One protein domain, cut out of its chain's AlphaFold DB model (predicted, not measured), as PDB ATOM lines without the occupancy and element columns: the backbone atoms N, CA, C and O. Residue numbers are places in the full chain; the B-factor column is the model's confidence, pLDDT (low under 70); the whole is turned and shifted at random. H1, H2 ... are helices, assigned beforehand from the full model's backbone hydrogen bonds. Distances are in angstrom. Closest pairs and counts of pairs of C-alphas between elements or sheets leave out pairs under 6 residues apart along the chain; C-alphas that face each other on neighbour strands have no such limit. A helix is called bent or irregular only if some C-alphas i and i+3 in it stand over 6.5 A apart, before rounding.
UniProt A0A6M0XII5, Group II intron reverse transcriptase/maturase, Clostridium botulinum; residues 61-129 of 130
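Overview. This is residues 61 to 129 of the 130 residues of the protein "Group II intron reverse transcriptase/maturase" of Clostridium botulinum (UniProt A0A6M0XII5). Two long helices, H2 and H3, run side by side in opposite ways as a long helical hairpin, and the short helix H1 lies alongside both of them, the three centres making a triangle. It is a loosely closed three-helix arrangement: H1 packs on H2, while H3 comes near both without clearly touching either, and the turn from H2 to H3, with residues 93 to 103, sticks out at one end. The printed part has 69 residues with three named helices, in the order H1, H2, H3, and no named strand; the class is all helix. The whole is only just loose, close to compact, with a radius of gyration of the C-alphas of 13.7 A. The outline is a rod, with spans of 46 by 20 by 17 A.

Along the chain. The printed part begins with H1, residues 61 to 68, from Phe 61 to Leu 68. Its first C-alpha stands at (31.552, 35.098, -7.712) and its last at (21.280, 36.806, -10.917), 10.9 A apart, and x falls from the one to the other. Residues 69 to 76 then join it to the next helix, with C-alpha 74 at (11.110, 36.679, -13.700). H2 holds residues 77 to 95, from Met 77 to Phe 95, and its first and last C-alphas are 26.4 A apart. Along it x rises, from C-alpha 77 at (16.103, 44.879, -14.295) to C-alpha 95 at (39.305, 41.170, -2.150). Residues 96 to 100 lead over to H3, residues 101 to 122, from Asn 101 to Gln 122. With 22 residues and 31.7 A from first to last C-alpha, H3 is the longest helix. It runs back towards low x and ends with C-alpha 122 at (12.755, 41.484, -22.278). Residues 123 to 129 follow it with no named element.

Arrangement. H1 and H2 touch, with 5 pairs of C-alphas within 8 A. Their closest C-alphas are those of Leu 68 and Arg 80, 6.3 A apart. Their lines stand at a shallow tilt of 13 degrees and they run opposite ways; the two form a helical hairpin. H1 and H3 are close but not clearly touching. Their closest C-alphas, those of Ile 65 and Ile 111, are 7.4 A apart. They run the same way at a shallow tilt of 11 degrees, with their centres 11.1 A apart. H2 and H3 are also close but not clearly touching, with 1 pair of C-alphas within 8 A: those of Met 77 and Ile 119, 7.6 A apart. They run opposite ways at a shallow tilt of 13 degrees, and their centres are 13.0 A apart. In H1, H2 and H3 every pair of O i and N i+4 is within hydrogen-bond range. No helix is bent or irregular.

Size, cuts and confidence. The two C-alphas farthest apart are those of Ile 97, between H2 and H3, and Lys 127, after H3, at 46.6 A. The first and last printed C-alphas, those of Phe 61 and Arg 129, are 30.3 A apart. Residues 93 to 103 stand free, of which 93 to 95 belong to H2 and 101 to 103 belong to H3. Without them the body has 58 residues, spans 39 by 21 by 16 A and has a radius of gyration of 11.9 A. The link from H1 to H2 is short, with 8 residues, and the link from H2 to H3 is tight, with 5 residues; no link is long. The printed part has no cut. The mean pLDDT of the printed part is 93.5, and no printed residue is under 70 in this predicted model.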
ATOM      1  N   PHE A  61      32.091  33.784  -7.369       96.88
ATOM      2  CA  PHE A  61      31.552  35.098  -7.712       96.88
ATOM      3  C   PHE A  61      30.804  35.082  -9.050       96.88
ATOM      4  O   PHE A  61      29.620  35.410  -9.106       96.88
ATOM      5  N   THR A  62      31.443  34.596 -10.115       96.88
ATOM      6  CA  THR A  62      30.828  34.527 -11.448       96.88
ATOM      7  C   THR A  62      29.608  33.609 -11.473       96.88
ATOM      8  O   THR A  62      28.638  33.913 -12.166       96.88
ATOM      9  N   ASN A  63      29.579  32.541 -10.670       97.81
ATOM     10  CA  ASN A  63      28.395  31.697 -10.510       97.81
ATOM     11  C   ASN A  63      27.226  32.436  -9.841       97.81
ATOM     12  O   ASN A  63      26.090  32.297 -10.299       97.81
ATOM     13  N   LYS A  64      27.477  33.248  -8.803       97.31
ATOM     14  CA  LYS A  64      26.439  34.103  -8.199       97.31
ATOM     15  C   LYS A  64      25.878  35.088  -9.226       97.31
ATOM     16  O   LYS A  64      24.663  35.149  -9.407       97.31
ATOM     17  N   ILE A  65      26.750  35.768  -9.974       97.31
ATOM     18  CA  ILE A  65      26.313  36.689 -11.030       97.31
ATOM     19  C   ILE A  65      25.531  35.956 -12.124       97.31
ATOM     20  O   ILE A  65      24.487  36.441 -12.551       97.31
ATOM     21  N   ARG A  66      25.965  34.763 -12.555       96.81
ATOM     22  CA  ARG A  66      25.237  33.926 -13.529       96.81
ATOM     23  C   ARG A  66      23.801  33.649 -13.097       96.81
ATOM     24  O   ARG A  66      22.905  33.761 -13.930       96.81
ATOM     25  N   LYS A  67      23.591  33.324 -11.819       95.88
ATOM     26  CA  LYS A  67      22.256  33.092 -11.248       95.88
ATOM     27  C   LYS A  67      21.405  34.367 -11.265       95.88
ATOM     28  O   LYS A  67      20.246  34.312 -11.670       95.88
ATOM     29  N   LEU A  68      21.979  35.512 -10.891       95.75
ATOM     30  CA  LEU A  68      21.280  36.806 -10.917       95.75
ATOM     31  C   LEU A  68      20.973  37.304 -12.330       95.75
ATOM     32  O   LEU A  68      19.944  37.925 -12.552       95.75
ATOM     33  N   THR A  69      21.831  36.994 -13.295       95.81
ATOM     34  CA  THR A  69      21.690  37.350 -14.717       95.81
ATOM     35  C   THR A  69      21.113  36.194 -15.539       95.81
ATOM     36  O   THR A  69      21.367  36.070 -16.737       95.81
ATOM     37  N   ASN A  70      20.363  35.286 -14.906       94.94
ATOM     38  CA  ASN A  70      19.616  34.272 -15.636       94.94
ATOM     39  C   ASN A  70      18.434  34.948 -16.347       94.94
ATOM     40  O   ASN A  70      17.520  35.456 -15.693       94.94
ATOM     41  N   ARG A  71      18.443  34.929 -17.681       92.00
ATOM     42  CA  ARG A  71      17.395  35.508 -18.535       92.00
ATOM     43  C   ARG A  71      16.034  34.805 -18.404       92.00
ATOM     44  O   ARG A  71      15.026  35.330 -18.854       92.00
ATOM     45  N   ASN A  72      15.980  33.608 -17.819       90.50
ATOM     46  CA  ASN A  72      14.730  32.881 -17.561       90.50
ATOM     47  C   ASN A  72      14.103  33.238 -16.205       90.50
ATOM     48  O   ASN A  72      13.012  32.777 -15.903       90.50
ATOM     49  N   LYS A  73      14.776  34.055 -15.391       89.69
ATOM     50  CA  LYS A  73      14.265  34.484 -14.089       89.69
ATOM     51  C   LYS A  73      13.303  35.673 -14.252       89.69
ATOM     52  O   LYS A  73      13.675  36.664 -14.876       89.69
ATOM     53  N   GLY A  74      12.104  35.597 -13.681       88.25
ATOM     54  CA  GLY A  74      11.110  36.679 -13.700       88.25
ATOM     55  C   GLY A  74      11.369  37.740 -12.629       88.25
ATOM     56  O   GLY A  74      10.607  37.842 -11.681       88.25
ATOM     57  N   ILE A  75      12.475  38.480 -12.731       92.88
ATOM     58  CA  ILE A  75      12.796  39.603 -11.830       92.88
ATOM     59  C   ILE A  75      13.109  40.860 -12.644       92.88
ATOM     60  O   ILE A  75      13.676  40.741 -13.739       92.88
ATOM     61  N   SER A  76      12.769  42.030 -12.092       93.75
ATOM     62  CA  SER A  76      12.971  43.332 -12.736       93.75
ATOM     63  C   SER A  76      14.451  43.634 -12.990       93.75
ATOM     64  O   SER A  76      15.344  43.057 -12.355       93.75
ATOM     65  N   MET A  77      14.727  44.512 -13.958       94.38
ATOM     66  CA  MET A  77      16.103  44.879 -14.295       94.38
ATOM     67  C   MET A  77      16.745  45.686 -13.164       94.38
ATOM     68  O   MET A  77      17.895  45.441 -12.808       94.38
ATOM     69  N   GLU A  78      15.968  46.566 -12.542       95.81
ATOM     70  CA  GLU A  78      16.346  47.403 -11.409       95.81
ATOM     71  C   GLU A  78      16.806  46.525 -10.244       95.81
ATOM     72  O   GLU A  78      17.911  46.692  -9.725       95.81
ATOM     73  N   TYR A  79      16.021  45.495  -9.906       96.06
ATOM     74  CA  TYR A  79      16.375  44.565  -8.840       96.06
ATOM     75  C   TYR A  79      17.621  43.734  -9.183       96.06
ATOM     76  O   TYR A  79      18.463  43.480  -8.319       96.06
ATOM     77  N   ARG A  80      17.797  43.328 -10.450       96.12
ATOM     78  CA  ARG A  80      19.031  42.646 -10.888       96.12
ATOM     79  C   ARG A  80      20.253  43.528 -10.678       96.12
ATOM     80  O   ARG A  80      21.244  43.037 -10.141       96.12
ATOM     81  N   VAL A  81      20.188  44.785 -11.111       96.25
ATOM     82  CA  VAL A  81      21.287  45.749 -10.981       96.25
ATOM     83  C   VAL A  81      21.587  46.006  -9.507       96.25
ATOM     84  O   VAL A  81      22.741  45.881  -9.108       96.25
ATOM     85  N   TYR A  82      20.561  46.238  -8.684       97.81
ATOM     86  CA  TYR A  82      20.707  46.401  -7.237       97.81
ATOM     87  C   TYR A  82      21.446  45.218  -6.592       97.81
ATOM     88  O   TYR A  82      22.473  45.400  -5.937       97.81
ATOM     89  N   MET A  83      20.995  43.985  -6.848       97.56
ATOM     90  CA  MET A  83      21.618  42.784  -6.282       97.56
ATOM     91  C   MET A  83      23.047  42.563  -6.787       97.56
ATOM     92  O   MET A  83      23.903  42.090  -6.038       97.56
ATOM     93  N   ILE A  84      23.320  42.877  -8.056       96.94
ATOM     94  CA  ILE A  84      24.675  42.804  -8.611       96.94
ATOM     95  C   ILE A  84      25.579  43.825  -7.922       96.94
ATOM     96  O   ILE A  84      26.674  43.438  -7.526       96.94
ATOM     97  N   ASN A  85      25.114  45.059  -7.714       97.31
ATOM     98  CA  ASN A  85      25.873  46.117  -7.043       97.31
ATOM     99  C   ASN A  85      26.213  45.748  -5.594       97.31
ATOM    100  O   ASN A  85      27.365  45.851  -5.183       97.31
ATOM    101  N   GLN A  86      25.245  45.239  -4.828       97.50
ATOM    102  CA  GLN A  86      25.497  44.780  -3.457       97.50
ATOM    103  C   GLN A  86      26.560  43.671  -3.417       97.50
ATOM    104  O   GLN A  86      27.487  43.695  -2.604       97.50
ATOM    105  N   LEU A  87      26.476  42.709  -4.343       96.88
ATOM    106  CA  LEU A  87      27.469  41.643  -4.440       96.88
ATOM    107  C   LEU A  87      28.847  42.137  -4.885       96.88
ATOM    108  O   LEU A  87      29.843  41.623  -4.380       96.88
ATOM    109  N   THR A  88      28.930  43.056  -5.849       96.06
ATOM    110  CA  THR A  88      30.211  43.570  -6.355       96.06
ATOM    111  C   THR A  88      30.913  44.404  -5.296       96.06
ATOM    112  O   THR A  88      32.095  44.160  -5.063       96.06
ATOM    113  N   ILE A  89      30.198  45.297  -4.603       96.56
ATOM    114  CA  ILE A  89      30.746  46.131  -3.524       96.56
ATOM    115  C   ILE A  89      31.331  45.249  -2.421       96.56
ATOM    116  O   ILE A  89      32.520  45.344  -2.122       96.56
ATOM    117  N   GLY A  90      30.543  44.316  -1.873       96.12
ATOM    118  CA  GLY A  90      31.030  43.430  -0.812       96.12
ATOM    119  C   GLY A  90      32.213  42.563  -1.255       96.12
ATOM    120  O   GLY A  90      33.143  42.318  -0.486       96.12
ATOM    121  N   TRP A  91      32.215  42.115  -2.513       96.38
ATOM    122  CA  TRP A  91      33.312  41.314  -3.049       96.38
ATOM    123  C   TRP A  91      34.595  42.131  -3.237       96.38
ATOM    124  O   TRP A  91      35.668  41.646  -2.883       96.38
ATOM    125  N   ILE A  92      34.498  43.364  -3.743       95.06
ATOM    126  CA  ILE A  92      35.644  44.269  -3.899       95.06
ATOM    127  C   ILE A  92      36.193  44.673  -2.530       95.06
ATOM    128  O   ILE A  92      37.401  44.591  -2.342       95.06
ATOM    129  N   ASN A  93      35.339  45.001  -1.558       95.88
ATOM    130  CA  ASN A  93      35.778  45.362  -0.206       95.88
ATOM    131  C   ASN A  93      36.607  44.244   0.444       95.88
ATOM    132  O   ASN A  93      37.644  44.508   1.042       95.88
ATOM    133  N   TYR A  94      36.198  42.982   0.276       96.00
ATOM    134  CA  TYR A  94      36.948  41.847   0.817       96.00
ATOM    135  C   TYR A  94      38.238  41.553   0.035       96.00
ATOM    136  O   TYR A  94      39.274  41.248   0.621       96.00
ATOM    137  N   PHE A  95      38.188  41.593  -1.300       95.50
ATOM    138  CA  PHE A  95      39.305  41.170  -2.150       95.50
ATOM    139  C   PHE A  95      40.227  42.306  -2.616       95.50
ATOM    140  O   PHE A  95      41.213  42.021  -3.297       95.50
ATOM    141  N   GLY A  96      39.950  43.558  -2.244       92.12
ATOM    142  CA  GLY A  96      40.656  44.757  -2.713       92.12
ATOM    143  C   GLY A  96      42.155  44.781  -2.405       92.12
ATOM    144  O   GLY A  96      42.913  45.438  -3.106       92.12
ATOM    145  N   ILE A  97      42.602  43.989  -1.428       92.00
ATOM    146  CA  ILE A  97      44.021  43.817  -1.072       92.00
ATOM    147  C   ILE A  97      44.813  43.097  -2.189       92.00
ATOM    148  O   ILE A  97      46.033  43.222  -2.289       92.00
ATOM    149  N   ALA A  98      44.146  42.313  -3.042       91.69
ATOM    150  CA  ALA A  98      44.808  41.546  -4.091       91.69
ATOM    151  C   ALA A  98      44.985  42.347  -5.389       91.69
ATOM    152  O   ALA A  98      44.055  42.978  -5.893       91.69
ATOM    153  N   LYS A  99      46.150  42.198  -6.031       85.75
ATOM    154  CA  LYS A  99      46.407  42.756  -7.367       85.75
ATOM    155  C   LYS A  99      45.584  41.997  -8.420       85.75
ATOM    156  O   LYS A  99      45.949  40.892  -8.826       85.75
ATOM    157  N   ALA A 100      44.445  42.562  -8.835       89.81
ATOM    158  CA  ALA A 100      43.460  41.861  -9.670       89.81
ATOM    159  C   ALA A 100      42.796  42.706 -10.780       89.81
ATOM    160  O   ALA A 100      41.916  42.189 -11.474       89.81
ATOM    161  N   ASN A 101      43.220  43.955 -10.995       89.62
ATOM    162  CA  ASN A 101      42.529  44.938 -11.850       89.62
ATOM    163  C   ASN A 101      42.161  44.402 -13.242       89.62
ATOM    164  O   ASN A 101      40.992  44.420 -13.618       89.62
ATOM    165  N   ALA A 102      43.123  43.823 -13.967       92.06
ATOM    166  CA  ALA A 102      42.885  43.290 -15.311       92.06
ATOM    167  C   ALA A 102      41.811  42.184 -15.341       92.06
ATOM    168  O   ALA A 102      41.020  42.081 -16.280       92.06
ATOM    169  N   LYS A 103      41.752  41.336 -14.308       92.44
ATOM    170  CA  LYS A 103      40.750  40.265 -14.223       92.44
ATOM    171  C   LYS A 103      39.389  40.800 -13.785       92.44
ATOM    172  O   LYS A 103      38.377  40.327 -14.296       92.44
ATOM    173  N   ILE A 104      39.364  41.797 -12.899       93.00
ATOM    174  CA  ILE A 104      38.136  42.492 -12.494       93.00
ATOM    175  C   ILE A 104      37.500  43.189 -13.701       93.00
ATOM    176  O   ILE A 104      36.318  42.974 -13.948       93.00
ATOM    177  N   GLN A 105      38.277  43.906 -14.519       94.88
ATOM    178  CA  GLN A 105      37.787  44.543 -15.750       94.88
ATOM    179  C   GLN A 105      37.176  43.529 -16.730       94.88
ATOM    180  O   GLN A 105      36.081  43.735 -17.250       94.88
ATOM    181  N   LYS A 106      37.831  42.377 -16.938       96.38
ATOM    182  CA  LYS A 106      37.276  41.292 -17.771       96.38
ATOM    183  C   LYS A 106      35.943  40.773 -17.230       96.38
ATOM    184  O   LYS A 106      35.034  40.474 -18.009       96.38
ATOM    185  N   ILE A 107      35.827  40.643 -15.909       95.88
ATOM    186  CA  ILE A 107      34.583  40.224 -15.264       95.88
ATOM    187  C   ILE A 107      33.512  41.301 -15.445       95.88
ATOM    188  O   ILE A 107      32.418  40.947 -15.863       95.88
ATOM    189  N   ASP A 108      33.812  42.581 -15.228       95.50
ATOM    190  CA  ASP A 108      32.864  43.686 -15.428       95.50
ATOM    191  C   ASP A 108      32.283  43.700 -16.854       95.50
ATOM    192  O   ASP A 108      31.063  43.630 -17.037       95.50
ATOM    193  N   SER A 109      33.141  43.628 -17.878       97.62
ATOM    194  CA  SER A 109      32.714  43.512 -19.280       97.62
ATOM    195  C   SER A 109      31.802  42.303 -19.514       97.62
ATOM    196  O   SER A 109      30.783  42.387 -20.211       97.62
ATOM    197  N   TRP A 110      32.123  41.167 -18.892       97.69
ATOM    198  CA  TRP A 110      31.297  39.965 -18.956       97.69
ATOM    199  C   TRP A 110      29.938  40.142 -18.259       97.69
ATOM    200  O   TRP A 110      28.930  39.670 -18.794       97.69
ATOM    201  N   ILE A 111      29.870  40.847 -17.123       97.06
ATOM    202  CA  ILE A 111      28.617  41.170 -16.419       97.06
ATOM    203  C   ILE A 111      27.729  42.050 -17.304       97.06
ATOM    204  O   ILE A 111      26.571  41.696 -17.541       97.06
ATOM    205  N   ARG A 112      28.279  43.133 -17.872       96.88
ATOM    206  CA  ARG A 112      27.544  44.040 -18.773       96.88
ATOM    207  C   ARG A 112      26.971  43.299 -19.977       96.88
ATOM    208  O   ARG A 112      25.804  43.478 -20.319       96.88
ATOM    209  N   ARG A 113      27.746  42.394 -20.589       97.38
ATOM    210  CA  ARG A 113      27.264  41.541 -21.692       97.38
ATOM    211  C   ARG A 113      26.063  40.680 -21.283       97.38
ATOM    212  O   ARG A 113      25.126  40.519 -22.060       97.38
ATOM    213  N   ARG A 114      26.063  40.129 -20.067       96.19
ATOM    214  CA  ARG A 114      24.945  39.309 -19.567       96.19
ATOM    215  C   ARG A 114      23.699  40.133 -19.261       96.19
ATOM    216  O   ARG A 114      22.599  39.666 -19.546       96.19
ATOM    217  N   LEU A 115      23.867  41.343 -18.732       96.00
ATOM    218  CA  LEU A 115      22.762  42.282 -18.529       96.00
ATOM    219  C   LEU A 115      22.111  42.671 -19.858       96.00
ATOM    220  O   LEU A 115      20.898  42.534 -19.987       96.00
ATOM    221  N   ARG A 116      22.906  43.005 -20.887       94.94
ATOM    222  CA  ARG A 116      22.393  43.254 -22.248       94.94
ATOM    223  C   ARG A 116      21.577  42.083 -22.788       94.94
ATOM    224  O   ARG A 116      20.509  42.289 -23.345       94.94
ATOM    225  N   SER A 117      22.024  40.846 -22.563       94.31
ATOM    226  CA  SER A 117      21.255  39.657 -22.961       94.31
ATOM    227  C   SER A 117      19.914  39.529 -22.221       94.31
ATOM    228  O   SER A 117      18.939  39.056 -22.807       94.31
ATOM    229  N   CYS A 118      19.842  39.944 -20.953       94.19
ATOM    230  CA  CYS A 118      18.585  39.971 -20.202       94.19
ATOM    231  C   CYS A 118      17.631  41.039 -20.757       94.19
ATOM    232  O   CYS A 118      16.469  40.722 -20.995       94.19
ATOM    233  N   ILE A 119      18.138  42.249 -21.021       92.31
ATOM    234  CA  ILE A 119      17.377  43.355 -21.629       92.31
ATOM    235  C   ILE A 119      16.845  42.944 -23.006       92.31
ATOM    236  O   ILE A 119      15.649  43.021 -23.262       92.31
ATOM    237  N   TRP A 120      17.708  42.396 -23.862       91.44
ATOM    238  CA  TRP A 120      17.326  41.938 -25.197       91.44
ATOM    239  C   TRP A 120      16.190  40.913 -25.170       91.44
ATOM    240  O   TRP A 120      15.287  40.946 -25.999       91.44
ATOM    241  N   LYS A 121      16.209  39.996 -24.195       90.56
ATOM    242  CA  LYS A 121      15.130  39.018 -24.027       90.56
ATOM    243  C   LYS A 121      13.826  39.665 -23.541       90.56
ATOM    244  O   LYS A 121      12.750  39.178 -23.880       90.56
ATOM    245  N   GLN A 122      13.916  40.719 -22.732       88.00
ATOM    246  CA  GLN A 122      12.755  41.484 -22.278       88.00
ATOM    247  C   GLN A 122      12.086  42.214 -23.453       88.00
ATOM    248  O   GLN A 122      10.858  42.224 -23.543       88.00
ATOM    249  N   TRP A 123      12.877  42.716 -24.405       88.62
ATOM    250  CA  TRP A 123      12.416  43.290 -25.674       88.62
ATOM    251  C   TRP A 123      11.965  42.216 -26.673       88.62
ATOM    252  O   TRP A 123      12.579  41.975 -27.718       88.62
ATOM    253  N   LYS A 124      10.852  41.551 -26.345       81.88
ATOM    254  CA  LYS A 124      10.272  40.471 -27.156       81.88
ATOM    255  C   LYS A 124       9.937  40.902 -28.590       81.88
ATOM    256  O   LYS A 124      10.045  40.080 -29.494       81.88
ATOM    257  N   LYS A 125       9.512  42.155 -28.804       86.88
ATOM    258  CA  LYS A 125       9.060  42.674 -30.107       86.88
ATOM    259  C   LYS A 125      10.102  43.619 -30.712       86.88
ATOM    260  O   LYS A 125      10.757  44.351 -29.976       86.88
ATOM    261  N   VAL A 126      10.200  43.665 -32.043       83.31
ATOM    262  CA  VAL A 126      11.130  44.573 -32.749       83.31
ATOM    263  C   VAL A 126      10.876  46.033 -32.367       83.31
ATOM    264  O   VAL A 126      11.815  46.712 -31.991       83.31
ATOM    265  N   LYS A 127       9.608  46.461 -32.281       85.81
ATOM    266  CA  LYS A 127       9.228  47.818 -31.838       85.81
ATOM    267  C   LYS A 127       9.631  48.197 -30.405       85.81
ATOM    268  O   LYS A 127       9.477  49.342 -30.015       85.81
ATOM    269  N   THR A 128      10.042  47.222 -29.592       79.31
ATOM    270  CA  THR A 128      10.520  47.455 -28.215       79.31
ATOM    271  C   THR A 128      12.041  47.418 -28.109       79.31
ATOM    272  O   THR A 128      12.572  47.636 -27.028       79.31
ATOM    273  N   ARG A 129      12.737  47.106 -29.209       76.44
ATOM    274  CA  ARG A 129      14.188  47.227 -29.314       76.44
ATOM    275  C   ARG A 129      14.452  48.684 -29.685       76.44
ATOM    276  O   ARG A 129      13.969  49.118 -30.726       76.44
TER     277      ARG A 129